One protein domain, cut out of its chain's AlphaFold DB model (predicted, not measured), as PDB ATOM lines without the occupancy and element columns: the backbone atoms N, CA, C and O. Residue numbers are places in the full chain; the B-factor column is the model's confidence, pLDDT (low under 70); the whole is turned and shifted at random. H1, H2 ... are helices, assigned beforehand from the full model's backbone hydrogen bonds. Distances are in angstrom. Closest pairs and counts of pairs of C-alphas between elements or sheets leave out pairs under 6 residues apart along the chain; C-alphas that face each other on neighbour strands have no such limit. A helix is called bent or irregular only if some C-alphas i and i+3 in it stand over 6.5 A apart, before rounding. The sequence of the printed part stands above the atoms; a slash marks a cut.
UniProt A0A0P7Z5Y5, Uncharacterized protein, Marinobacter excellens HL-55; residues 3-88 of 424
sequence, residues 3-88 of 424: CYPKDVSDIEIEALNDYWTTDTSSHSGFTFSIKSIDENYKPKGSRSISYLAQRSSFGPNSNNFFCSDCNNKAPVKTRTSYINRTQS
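AT A GLANCE: This is residues 3 to 88 of the 424 residues of an uncharacterized protein of Marinobacter excellens HL-55 (UniProt A0A0P7Z5Y5). A helical hairpin, H1 and H2, with short H3 packed on both helices, makes one end of a flat model; H4 and the long loop of residues 54 to 78 extend it toward the other. The 86 printed residues hold four named helices, H1 to H4 in chain order, and no named strand: all helix, though only 36 residues are in named elements. The whole is compact, radius of gyration of the C-alphas 13.6 A, spanning 44 by 32 by 16 A.

HOW THE PARTS SIT: H1, residues 10 to 20, and H2, residues 34 to 44, touch as a hairpin, a shallow tilt of 9 degrees, opposite ways; their closest C-alphas, Ala 15 and Tyr 41, are 6.4 A apart. H3, residues 49 to 53, touches H1, closest C-alphas Ala 15 and Ile 49, 6.9 A, and H2, Asp 38 and Ile 49, 6.1 A. H4, residues 79 to 87, is close to but not clearly touching H1, closest C-alphas Trp 20 and Arg 79, 7.7 A; it is apart from H2 and H3. Every O i to N i+4 pair is within hydrogen-bond range in H1, H3 and H4, and 5 of 7 in H2.

IN THESE COORDINATES: H1 spans 15.5 A from C-alpha 10 at (30.193, 90.221, 121.733), H2 15.7 A, H3 5.8 A, and H4 12.3 A to C-alpha 87 at (59.246, 87.861, 108.974). H2 is irregular, but only just: C-alphas 40 and 43 are 6.7 A apart.

THE WHOLE: The two farthest C-alphas, Pro 43 and Asp 69, are 44.6 A apart. The printed part has no cut; the links H1 to H2 and H3 to H4 are long, H2 to H3 tight. Residues 24, 27 and 28 have pLDDT under 70.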
ATOM      1  N   CYS A   3      43.882  90.441 123.283       87.19
ATOM      2  CA  CYS A   3      43.522  91.244 124.440       87.19
ATOM      3  C   CYS A   3      42.488  92.278 123.997       87.19
ATOM      4  O   CYS A   3      42.796  93.156 123.182       87.19
ATOM      5  N   TYR A   4      41.279  92.159 124.537       89.62
ATOM      6  CA  TYR A   4      40.161  93.035 124.219       89.62
ATOM      7  C   TYR A   4      40.129  94.270 125.137       89.62
ATOM      8  O   TYR A   4      40.528  94.177 126.303       89.62
ATOM      9  N   PRO A   5      39.647  95.424 124.647       83.69
ATOM     10  CA  PRO A   5      39.255  96.539 125.506       83.69
ATOM     11  C   PRO A   5      38.175  96.109 126.512       83.69
ATOM     12  O   PRO A   5      37.421  95.176 126.257       83.69
ATOM     13  N   LYS A   6      38.075  96.789 127.661       82.94
ATOM     14  CA  LYS A   6      37.083  96.444 128.702       82.94
ATOM     15  C   LYS A   6      35.631  96.720 128.281       82.94
ATOM     16  O   LYS A   6      34.719  96.201 128.907       82.94
ATOM     17  N   ASP A   7      35.432  97.553 127.264       85.62
ATOM     18  CA  ASP A   7      34.150  98.103 126.822       85.62
ATOM     19  C   ASP A   7      33.695  97.555 125.458       85.62
ATOM     20  O   ASP A   7      33.110  98.306 124.681       85.62
ATOM     21  N   VAL A   8      33.993  96.293 125.123       89.69
ATOM     22  CA  VAL A   8      33.561  95.681 123.849       89.69
ATOM     23  C   VAL A   8      32.332  94.790 124.000       89.69
ATOM     24  O   VAL A   8      32.209  94.066 124.986       89.69
ATOM     25  N   SER A   9      31.433  94.835 123.015       92.06
ATOM     26  CA  SER A   9      30.310  93.893 122.906       92.06
ATOM     27  C   SER A   9      30.736  92.572 122.251       92.06
ATOM     28  O   SER A   9      31.783  92.502 121.609       92.06
ATOM     29  N   ASP A  10      29.907  91.530 122.348       91.31
ATOM     30  CA  ASP A  10      30.193  90.221 121.733       91.31
ATOM     31  C   ASP A  10      30.411  90.320 120.212       91.31
ATOM     32  O   ASP A  10      31.324  89.712 119.659       91.31
ATOM     33  N   ILE A  11      29.642  91.184 119.543       90.94
ATOM     34  CA  ILE A  11      29.759  91.445 118.099       90.94
ATOM     35  C   ILE A  11      31.105  92.114 117.768       90.94
ATOM     36  O   ILE A  11      31.703  91.857 116.723       90.94
ATOM     37  N   GLU A  12      31.616  92.962 118.660       92.25
ATOM     38  CA  GLU A  12      32.923  93.607 118.505       92.25
ATOM     39  C   GLU A  12      34.085  92.655 118.814       92.25
ATOM     40  O   GLU A  12      35.158  92.786 118.220       92.25
ATOM     41  N   ILE A  13      33.878  91.676 119.702       91.38
ATOM     42  CA  ILE A  13      34.819  90.573 119.937       91.38
ATOM     43  C   ILE A  13      34.949  89.728 118.666       91.38
ATOM     44  O   ILE A  13      36.069  89.447 118.244       91.38
ATOM     45  N   GLU A  14      33.834  89.374 118.022       92.06
ATOM     46  CA  GLU A  14      33.840  88.667 116.734       92.06
ATOM     47  C   GLU A  14      34.566  89.469 115.646       92.06
ATOM     48  O   GLU A  14      35.459  88.939 114.985       92.06
ATOM     49  N   ALA A  15      34.276  90.767 115.523       91.50
ATOM     50  CA  ALA A  15      34.961  91.638 114.568       91.50
ATOM     51  C   ALA A  15      36.483  91.715 114.825       91.50
ATOM     52  O   ALA A  15      37.281  91.731 113.884       91.50
ATOM     53  N   LEU A  16      36.909  91.746 116.095       92.38
ATOM     54  CA  LEU A  16      38.325  91.716 116.484       92.38
ATOM     55  C   LEU A  16      38.985  90.350 116.244       92.38
ATOM     56  O   LEU A  16      40.172  90.317 115.916       92.38
ATOM     57  N   ASN A  17      38.248  89.245 116.376       92.38
ATOM     58  CA  ASN A  17      38.733  87.914 116.013       92.38
ATOM     59  C   ASN A  17      39.024  87.842 114.514       92.38
ATOM     60  O   ASN A  17      40.161  87.558 114.143       92.38
ATOM     61  N   ASP A  18      38.063  88.232 113.673       92.31
ATOM     62  CA  ASP A  18      38.235  88.295 112.216       92.31
ATOM     63  C   ASP A  18      39.360  89.251 111.803       92.31
ATOM     64  O   ASP A  18      40.101  89.006 110.844       92.31
ATOM     65  N   TYR A  19      39.565  90.326 112.567       91.38
ATOM     66  CA  TYR A  19      40.701  91.214 112.361       91.38
ATOM     67  C   TYR A  19      42.056  90.541 112.619       91.38
ATOM     68  O   TYR A  19      43.032  90.891 111.958       91.38
ATOM     69  N   TRP A  20      42.170  89.569 113.514       91.44
ATOM     70  CA  TRP A  20      43.442  88.880 113.763       91.44
ATOM     71  C   TRP A  20      43.557  87.518 113.067       91.44
ATOM     72  O   TRP A  20      44.617  86.899 113.153       91.44
ATOM     73  N   THR A  21      42.531  87.082 112.328       90.00
ATOM     74  CA  THR A  21      42.564  85.835 111.553       90.00
ATOM     75  C   THR A  21      43.577  85.917 110.410       90.00
ATOM     76  O   THR A  21      43.484  86.754 109.503       90.00
ATOM     77  N   THR A  22      44.575  85.039 110.476       84.56
ATOM     78  CA  THR A  22      45.671  84.935 109.510       84.56
ATOM     79  C   THR A  22      45.373  83.894 108.438       84.56
ATOM     80  O   THR A  22      44.859  82.824 108.753       84.56
ATOM     81  N   ASP A  23      45.785  84.165 107.202       84.19
ATOM     82  CA  ASP A  23      45.714  83.215 106.088       84.19
ATOM     83  C   ASP A  23      47.056  83.196 105.356       84.19
ATOM     84  O   ASP A  23      47.524  84.226 104.869       84.19
ATOM     85  N   THR A  24      47.680  82.020 105.297       69.50
ATOM     86  CA  THR A  24      48.986  81.819 104.650       69.50
ATOM     87  C   THR A  24      48.911  81.876 103.126       69.50
ATOM     88  O   THR A  24      49.936  82.066 102.478       69.50
ATOM     89  N   SER A  25      47.712  81.746 102.552       70.69
ATOM     90  CA  SER A  25      47.472  81.815 101.108       70.69
ATOM     91  C   SER A  25      47.154  83.229 100.607       70.69
ATOM     92  O   SER A  25      47.178  83.478  99.399       70.69
ATOM     93  N   SER A  26      46.894  84.180 101.513       70.12
ATOM     94  CA  SER A  26      46.543  85.550 101.143       70.12
ATOM     95  C   SER A  26      47.781  86.432 100.966       70.12
ATOM     96  O   SER A  26      48.742  86.369 101.732       70.12
ATOM     97  N   HIS A  27      47.739  87.340  99.985       61.41
ATOM     98  CA  HIS A  27      48.847  88.263  99.691       61.41
ATOM     99  C   HIS A  27      49.167  89.224 100.856       61.41
ATOM    100  O   HIS A  27      50.241  89.814 100.906       61.41
ATOM    101  N   SER A  28      48.229  89.390 101.796       66.06
ATOM    102  CA  SER A  28      48.367  90.265 102.968       66.06
ATOM    103  C   SER A  28      48.714  89.523 104.265       66.06
ATOM    104  O   SER A  28      48.970  90.174 105.275       66.06
ATOM    105  N   GLY A  29      48.684  88.185 104.267       80.00
ATOM    106  CA  GLY A  29      48.846  87.351 105.464       80.00
ATOM    107  C   GLY A  29      47.626  87.301 106.398       80.00
ATOM    108  O   GLY A  29      47.670  86.626 107.427       80.00
ATOM    109  N   PHE A  30      46.530  87.991 106.062       88.94
ATOM    110  CA  PHE A  30      45.275  88.015 106.824       88.94
ATOM    111  C   PHE A  30      44.085  87.602 105.954       88.94
ATOM    112  O   PHE A  30      44.061  87.904 104.761       88.94
ATOM    113  N   THR A  31      43.096  86.934 106.552       89.00
ATOM    114  CA  THR A  31      41.917  86.404 105.840       89.00
ATOM    115  C   THR A  31      40.980  87.519 105.380       89.00
ATOM    116  O   THR A  31      40.478  87.500 104.260       89.00
ATOM    117  N   PHE A  32      40.765  88.524 106.234       89.50
ATOM    118  CA  PHE A  32      39.796  89.591 105.988       89.50
ATOM    119  C   PHE A  32      40.466  90.960 105.885       89.50
ATOM    120  O   PHE A  32      41.340  91.313 106.686       89.50
ATOM    121  N   SER A  33      40.022  91.771 104.926       88.88
ATOM    122  CA  SER A  33      40.400  93.185 104.832       88.88
ATOM    123  C   SER A  33      39.666  94.026 105.886       88.88
ATOM    124  O   SER A  33      38.587  93.660 106.348       88.88
ATOM    125  N   ILE A  34      40.209  95.197 106.235       90.56
ATOM    126  CA  ILE A  34      39.529  96.155 107.130       90.56
ATOM    127  C   ILE A  34      38.133  96.508 106.592       90.56
ATOM    128  O   ILE A  34      37.166  96.530 107.348       90.56
ATOM    129  N   LYS A  35      38.027  96.724 105.273       92.12
ATOM    130  CA  LYS A  35      36.776  97.076 104.596       92.12
ATOM    131  C   LYS A  35      35.723  95.969 104.723       92.12
ATOM    132  O   LYS A  35      34.596  96.261 105.100       92.12
ATOM    133  N   SER A  36      36.106  94.712 104.491       91.62
ATOM    134  CA  SER A  36      35.181  93.572 104.577       91.62
ATOM    135  C   SER A  36      34.686  93.312 106.003       91.62
ATOM    136  O   SER A  36      33.539  92.923 106.188       91.62
ATOM    137  N   ILE A  37      35.521  93.553 107.020       92.62
ATOM    138  CA  ILE A  37      35.093  93.436 108.424       92.62
ATOM    139  C   ILE A  37      34.083  94.545 108.747       92.62
ATOM    140  O   ILE A  37      33.012  94.278 109.287       92.62
ATOM    141  N   ASP A  38      34.383  95.786 108.366       93.44
ATOM    142  CA  ASP A  38      33.480  96.914 108.599       93.44
ATOM    143  C   ASP A  38      32.118  96.734 107.902       93.44
ATOM    144  O   ASP A  38      31.089  97.030 108.507       93.44
ATOM    145  N   GLU A  39      32.091  96.228 106.666       93.62
ATOM    146  CA  GLU A  39      30.853  95.946 105.920       93.62
ATOM    147  C   GLU A  39      29.999  94.855 106.586       93.62
ATOM    148  O   GLU A  39      28.773  94.961 106.598       93.62
ATOM    149  N   ASN A  40      30.627  93.849 107.202       92.94
ATOM    150  CA  ASN A  40      29.930  92.728 107.836       92.94
ATOM    151  C   ASN A  40      29.420  93.033 109.253       92.94
ATOM    152  O   ASN A  40      28.371  92.516 109.655       92.94
ATOM    153  N   TYR A  41      30.157  93.838 110.025       92.81
ATOM    154  CA  TYR A  41      29.914  94.009 111.463       92.81
ATOM    155  C   TYR A  41      29.317  95.370 111.845       92.81
ATOM    156  O   TYR A  41      28.559  95.435 112.815       92.81
ATOM    157  N   LYS A  42      29.554  96.454 111.083       90.69
ATOM    158  CA  LYS A  42      28.903  97.754 111.365       90.69
ATOM    159  C   LYS A  42      27.372  97.696 111.283       90.69
ATOM    160  O   LYS A  42      26.739  98.231 112.191       90.69
ATOM    161  N   PRO A  43      26.744  97.022 110.291       92.19
ATOM    162  CA  PRO A  43      25.282  96.897 110.246       92.19
ATOM    163  C   PRO A  43      24.694  96.138 111.444       92.19
ATOM    164  O   PRO A  43      23.525  96.311 111.767       92.19
ATOM    165  N   LYS A  44      25.514  95.319 112.115       90.56
ATOM    166  CA  LYS A  44      25.150  94.552 113.314       90.56
ATOM    167  C   LYS A  44      25.384  95.330 114.617       90.56
ATOM    168  O   LYS A  44      25.202  94.777 115.693       90.56
ATOM    169  N   GLY A  45      25.790  96.599 114.533       88.44
ATOM    170  CA  GLY A  45      25.998  97.468 115.693       88.44
ATOM    171  C   GLY A  45      27.433  97.526 116.228       88.44
ATOM    172  O   GLY A  45      27.640  98.096 117.295       88.44
ATOM    173  N   SER A  46      28.432  96.985 115.516       91.19
ATOM    174  CA  SER A  46      29.853  97.147 115.878       91.19
ATOM    175  C   SER A  46      30.359  98.563 115.588       91.19
ATOM    176  O   SER A  46      30.056  99.141 114.538       91.19
ATOM    177  N   ARG A  47      31.245  99.090 116.444       92.62
ATOM    178  CA  ARG A  47      32.107 100.227 116.078       92.62
ATOM    179  C   ARG A  47      33.048  99.846 114.923       92.62
ATOM    180  O   ARG A  47      33.254  98.675 114.616       92.62
ATOM    181  N   SER A  48      33.637 100.861 114.284       91.56
ATOM    182  CA  SER A  48      34.641 100.685 113.221       91.56
ATOM    183  C   SER A  48      35.814  99.823 113.687       91.56
ATOM    184  O   SER A  48      36.390 100.090 114.747       91.56
ATOM    185  N   ILE A  49      36.231  98.846 112.877       91.31
ATOM    186  CA  ILE A  49      37.334  97.953 113.244       91.31
ATOM    187  C   ILE A  49      38.648  98.715 113.416       91.31
ATOM    188  O   ILE A  49      39.437  98.384 114.291       91.31
ATOM    189  N   SER A  50      38.860  99.800 112.667       89.12
ATOM    190  CA  SER A  50      40.030 100.672 112.839       89.12
ATOM    191  C   SER A  50      40.070 101.323 114.224       89.12
ATOM    192  O   SER A  50      41.149 101.503 114.784       89.12
ATOM    193  N   TYR A  51      38.908 101.650 114.799       89.38
ATOM    194  CA  TYR A  51      38.806 102.187 116.157       89.38
ATOM    195  C   TYR A  51      39.057 101.097 117.208       89.38
ATOM    196  O   TYR A  51      39.828 101.301 118.146       89.38
ATOM    197  N   LEU A  52      38.452  99.920 117.028       89.56
ATOM    198  CA  LEU A  52      38.606  98.780 117.939       89.56
ATOM    199  C   LEU A  52      40.046  98.236 117.942       89.56
ATOM    200  O   LEU A  52      40.610  97.954 118.999       89.56
ATOM    201  N   ALA A  53      40.681  98.143 116.771       88.31
ATOM    202  CA  ALA A  53      42.042  97.637 116.601       88.31
ATOM    203  C   ALA A  53      43.101  98.515 117.283       88.31
ATOM    204  O   ALA A  53      44.064  97.987 117.825       88.31
ATOM    205  N   GLN A  54      42.911  99.839 117.340       86.38
ATOM    206  CA  GLN A  54      43.833 100.746 118.047       86.38
ATOM    207  C   GLN A  54      43.918 100.469 119.556       86.38
ATOM    208  O   GLN A  54      44.908 100.832 120.198       86.38
ATOM    209  N   ARG A  55      42.879  99.852 120.129       87.12
ATOM    210  CA  ARG A  55      42.760  99.568 121.566       87.12
ATOM    211  C   ARG A  55      42.888  98.086 121.905       87.12
ATOM    212  O   ARG A  55      42.947  97.751 123.086       87.12
ATOM    213  N   SER A  56      42.943  97.212 120.905       90.19
ATOM    214  CA  SER A  56      43.208  95.791 121.100       90.19
ATOM    215  C   SER A  56      44.692  95.482 120.915       90.19
ATOM    216  O   SER A  56      45.488  96.301 120.444       90.19
ATOM    217  N   SER A  57      45.101  94.291 121.333       89.50
ATOM    218  CA  SER A  57      46.435  93.791 121.013       89.50
ATOM    219  C   SER A  57      46.420  92.284 120.822       89.50
ATOM    220  O   SER A  57      45.563  91.588 121.362       89.50
ATOM    221  N   PHE A  58      47.366  91.775 120.043       89.19
ATOM    222  CA  PHE A  58      47.466  90.362 119.726       89.19
ATOM    223  C   PHE A  58      48.805  89.796 120.173       89.19
ATOM    224  O   PHE A  58      49.875  90.311 119.858       89.19
ATOM    225  N   GLY A  59      48.742  88.712 120.932       84.81
ATOM    226  CA  GLY A  59      49.903  87.954 121.361       84.81
ATOM    227  C   GLY A  59      49.780  86.506 120.889       84.81
ATOM    228  O   GLY A  59      49.125  85.711 121.586       84.81
ATOM    229  N   PRO A  60      50.370  86.121 119.746       83.50
ATOM    230  CA  PRO A  60      50.485  84.714 119.364       83.50
ATOM    231  C   PRO A  60      51.429  83.974 120.329       83.50
ATOM    232  O   PRO A  60      52.131  84.596 121.128       83.50
ATOM    233  N   ASN A  61      51.402  82.642 120.304       79.75
ATOM    234  CA  ASN A  61      52.304  81.812 121.103       79.75
ATOM    235  C   ASN A  61      53.518  81.405 120.254       79.75
ATOM    236  O   ASN A  61      53.620  80.269 119.810       79.75
ATOM    237  N   SER A  62      54.372  82.376 119.945       83.50
ATOM    238  CA  SER A  62      55.598  82.192 119.162       83.50
ATOM    239  C   SER A  62      56.725  82.985 119.816       83.50
ATOM    240  O   SER A  62      56.467  84.077 120.329       83.50
ATOM    241  N   ASN A  63      57.952  82.454 119.784       81.12
ATOM    242  CA  ASN A  63      59.136  83.046 120.421       81.12
ATOM    243  C   ASN A  63      59.380  84.498 119.980       81.12
ATOM    244  O   ASN A  63      59.776  85.325 120.796       81.12
ATOM    245  N   ASN A  64      59.002  84.850 118.748       84.31
ATOM    246  CA  ASN A  64      59.114  86.207 118.195       84.31
ATOM    247  C   ASN A  64      58.153  87.221 118.846       84.31
ATOM    248  O   ASN A  64      58.017  88.349 118.383       84.31
ATOM    249  N   PHE A  65      57.413  86.830 119.882       87.25
ATOM    250  CA  PHE A  65      56.484  87.688 120.619       87.25
ATOM    251  C   PHE A  65      56.741  87.656 122.123       87.25
ATOM    252  O   PHE A  65      55.919  88.148 122.898       87.25
ATOM    253  N   PHE A  66      57.884  87.115 122.533       87.88
ATOM    254  CA  PHE A  66      58.369  87.164 123.902       87.88
ATOM    255  C   PHE A  66      59.587  88.076 123.979       87.88
ATOM    256  O   PHE A  66      60.390  88.162 123.051       87.88
ATOM    257  N   CYS A  67      59.689  88.810 125.082       87.81
ATOM    258  CA  CYS A  67      60.877  89.588 125.384       87.81
ATOM    259  C   CYS A  67      62.056  88.638 125.605       87.81
ATOM    260  O   CYS A  67      61.955  87.749 126.446       87.81
ATOM    261  N   SER A  68      63.177  88.861 124.930       88.44
ATOM    262  CA  SER A  68      64.386  88.052 125.111       88.44
ATOM    263  C   SER A  68      64.941  88.085 126.534       88.44
ATOM    264  O   SER A  68      65.595  87.140 126.954       88.44
ATOM    265  N   ASP A  69      64.688  89.170 127.272       89.12
ATOM    266  CA  ASP A  69      65.297  89.408 128.585       89.12
ATOM    267  C   ASP A  69      64.472  88.841 129.734       89.12
ATOM    268  O   ASP A  69      65.002  88.193 130.628       89.12
ATOM    269  N   CYS A  70      63.169  89.126 129.740       89.62
ATOM    270  CA  CYS A  70      62.283  88.759 130.844       89.62
ATOM    271  C   CYS A  70      61.288  87.659 130.480       89.62
ATOM    272  O   CYS A  70      60.467  87.289 131.313       89.62
ATOM    273  N   ASN A  71      61.310  87.180 129.231       88.88
ATOM    274  CA  ASN A  71      60.369  86.201 128.691       88.88
ATOM    275  C   ASN A  71      58.885  86.598 128.844       88.88
ATOM    276  O   ASN A  71      57.986  85.770 128.721       88.88
ATOM    277  N   ASN A  72      58.598  87.880 129.101       88.69
ATOM    278  CA  ASN A  72      57.232  88.385 129.139       88.69
ATOM    279  C   ASN A  72      56.704  88.576 127.722       88.69
ATOM    280  O   ASN A  72      57.418  89.000 126.809       88.69
ATOM    281  N   LYS A  73      55.411  88.315 127.553       87.38
ATOM    282  CA  LYS A  73      54.738  88.444 126.266       87.38
ATOM    283  C   LYS A  73      54.680  89.908 125.828       87.38
ATOM    284  O   LYS A  73      54.177  90.761 126.554       87.38
ATOM    285  N   ALA A  74      55.155  90.193 124.621       86.38
ATOM    286  CA  ALA A  74      55.143  91.510 124.001       86.38
ATOM    287  C   ALA A  74      54.085  91.534 122.883       86.38
ATOM    288  O   ALA A  74      54.420  91.271 121.727       86.38
ATOM    289  N   PRO A  75      52.803  91.820 123.177       87.75
ATOM    290  CA  PRO A  75      51.757  91.788 122.162       87.75
ATOM    291  C   PRO A  75      51.941  92.908 121.125       87.75
ATOM    292  O   PRO A  75      52.496  93.971 121.414       87.75
ATOM    293  N   VAL A  76      51.465  92.676 119.903       88.25
ATOM    294  CA  VAL A  76      51.441  93.676 118.825       88.25
ATOM    295  C   VAL A  76      50.105  94.399 118.791       88.25
ATOM    296  O   VAL A  76      49.063  93.811 119.065       88.25
ATOM    297  N   LYS A  77      50.136  95.684 118.443       87.25
ATOM    298  CA  LYS A  77      48.934  96.526 118.332       87.25
ATOM    299  C   LYS A  77      48.453  96.702 116.891       87.25
ATOM    300  O   LYS A  77      47.377  97.232 116.667       87.25
ATOM    301  N   THR A  78      49.251  96.288 115.905       88.12
ATOM    302  CA  THR A  78      48.925  96.444 114.482       88.12
ATOM    303  C   THR A  78      49.310  95.197 113.692       88.12
ATOM    304  O   THR A  78      50.267  94.496 114.034       88.12
ATOM    305  N   ARG A  79      48.580  94.947 112.599       89.00
ATOM    306  CA  ARG A  79      48.897  93.894 111.624       89.00
ATOM    307  C   ARG A  79      50.287  94.070 110.999       89.00
ATOM    308  O   ARG A  79      50.994  93.089 110.816       89.00
ATOM    309  N   THR A  80      50.724  95.308 110.761       87.62
ATOM    310  CA  THR A  80      52.080  95.606 110.266       87.62
ATOM    311  C   THR A  80      53.155  95.171 111.262       87.62
ATOM    312  O   THR A  80      54.112  94.508 110.881       87.62
ATOM    313  N   SER A  81      52.990  95.478 112.554       86.06
ATOM    314  CA  SER A  81      53.928  95.015 113.584       86.06
ATOM    315  C   SER A  81      53.912  93.494 113.752       86.06
ATOM    316  O   SER A  81      54.943  92.928 114.095       86.06
ATOM    317  N   TYR A  82      52.770  92.836 113.518       87.62
ATOM    318  CA  TYR A  82      52.687  91.376 113.487       87.62
ATOM    319  C   TYR A  82      53.519  90.796 112.337       87.62
ATOM    320  O   TYR A  82      54.418  90.007 112.605       87.62
ATOM    321  N   ILE A  83      53.275  91.245 111.097       85.94
ATOM    322  CA  ILE A  83      54.003  90.791 109.900       85.94
ATOM    323  C   ILE A  83      55.509  91.017 110.066       85.94
ATOM    324  O   ILE A  83      56.304  90.106 109.860       85.94
ATOM    325  N   ASN A  84      55.911  92.211 110.505       84.31
ATOM    326  CA  ASN A  84      57.326  92.530 110.673       84.31
ATOM    327  C   ASN A  84      58.011  91.599 111.680       84.31
ATOM    328  O   ASN A  84      59.171  91.265 111.491       84.31
ATOM    329  N   ARG A  85      57.320  91.165 112.742       84.25
ATOM    330  CA  ARG A  85      57.887  90.253 113.751       84.25
ATOM    331  C   ARG A  85      57.856  88.787 113.336       84.25
ATOM    332  O   ARG A  85      58.664  88.007 113.826       84.25
ATOM    333  N   THR A  86      56.930  88.384 112.471       83.25
ATOM    334  CA  THR A  86      56.919  87.018 111.931       83.25
ATOM    335  C   THR A  86      57.940  86.830 110.816       83.25
ATOM    336  O   THR A  86      58.425  85.720 110.642       83.25
ATOM    337  N   GLN A  87      58.280  87.894 110.082       82.19
ATOM    338  CA  GLN A  87      59.246  87.861 108.974       82.19
ATOM    339  C   GLN A  87      60.684  88.214 109.382       82.19
ATOM    340  O   GLN A  87      61.603  88.032 108.590       82.19
ATOM    341  N   SER A  88      60.882  88.751 110.585       75.00
ATOM    342  CA  SER A  88      62.178  89.205 111.083       75.00
ATOM    343  C   SER A  88      62.664  88.307 112.215       75.00
ATOM    344  O   SER A  88      61.930  88.088 113.177       75.00
TER     345      SER A  88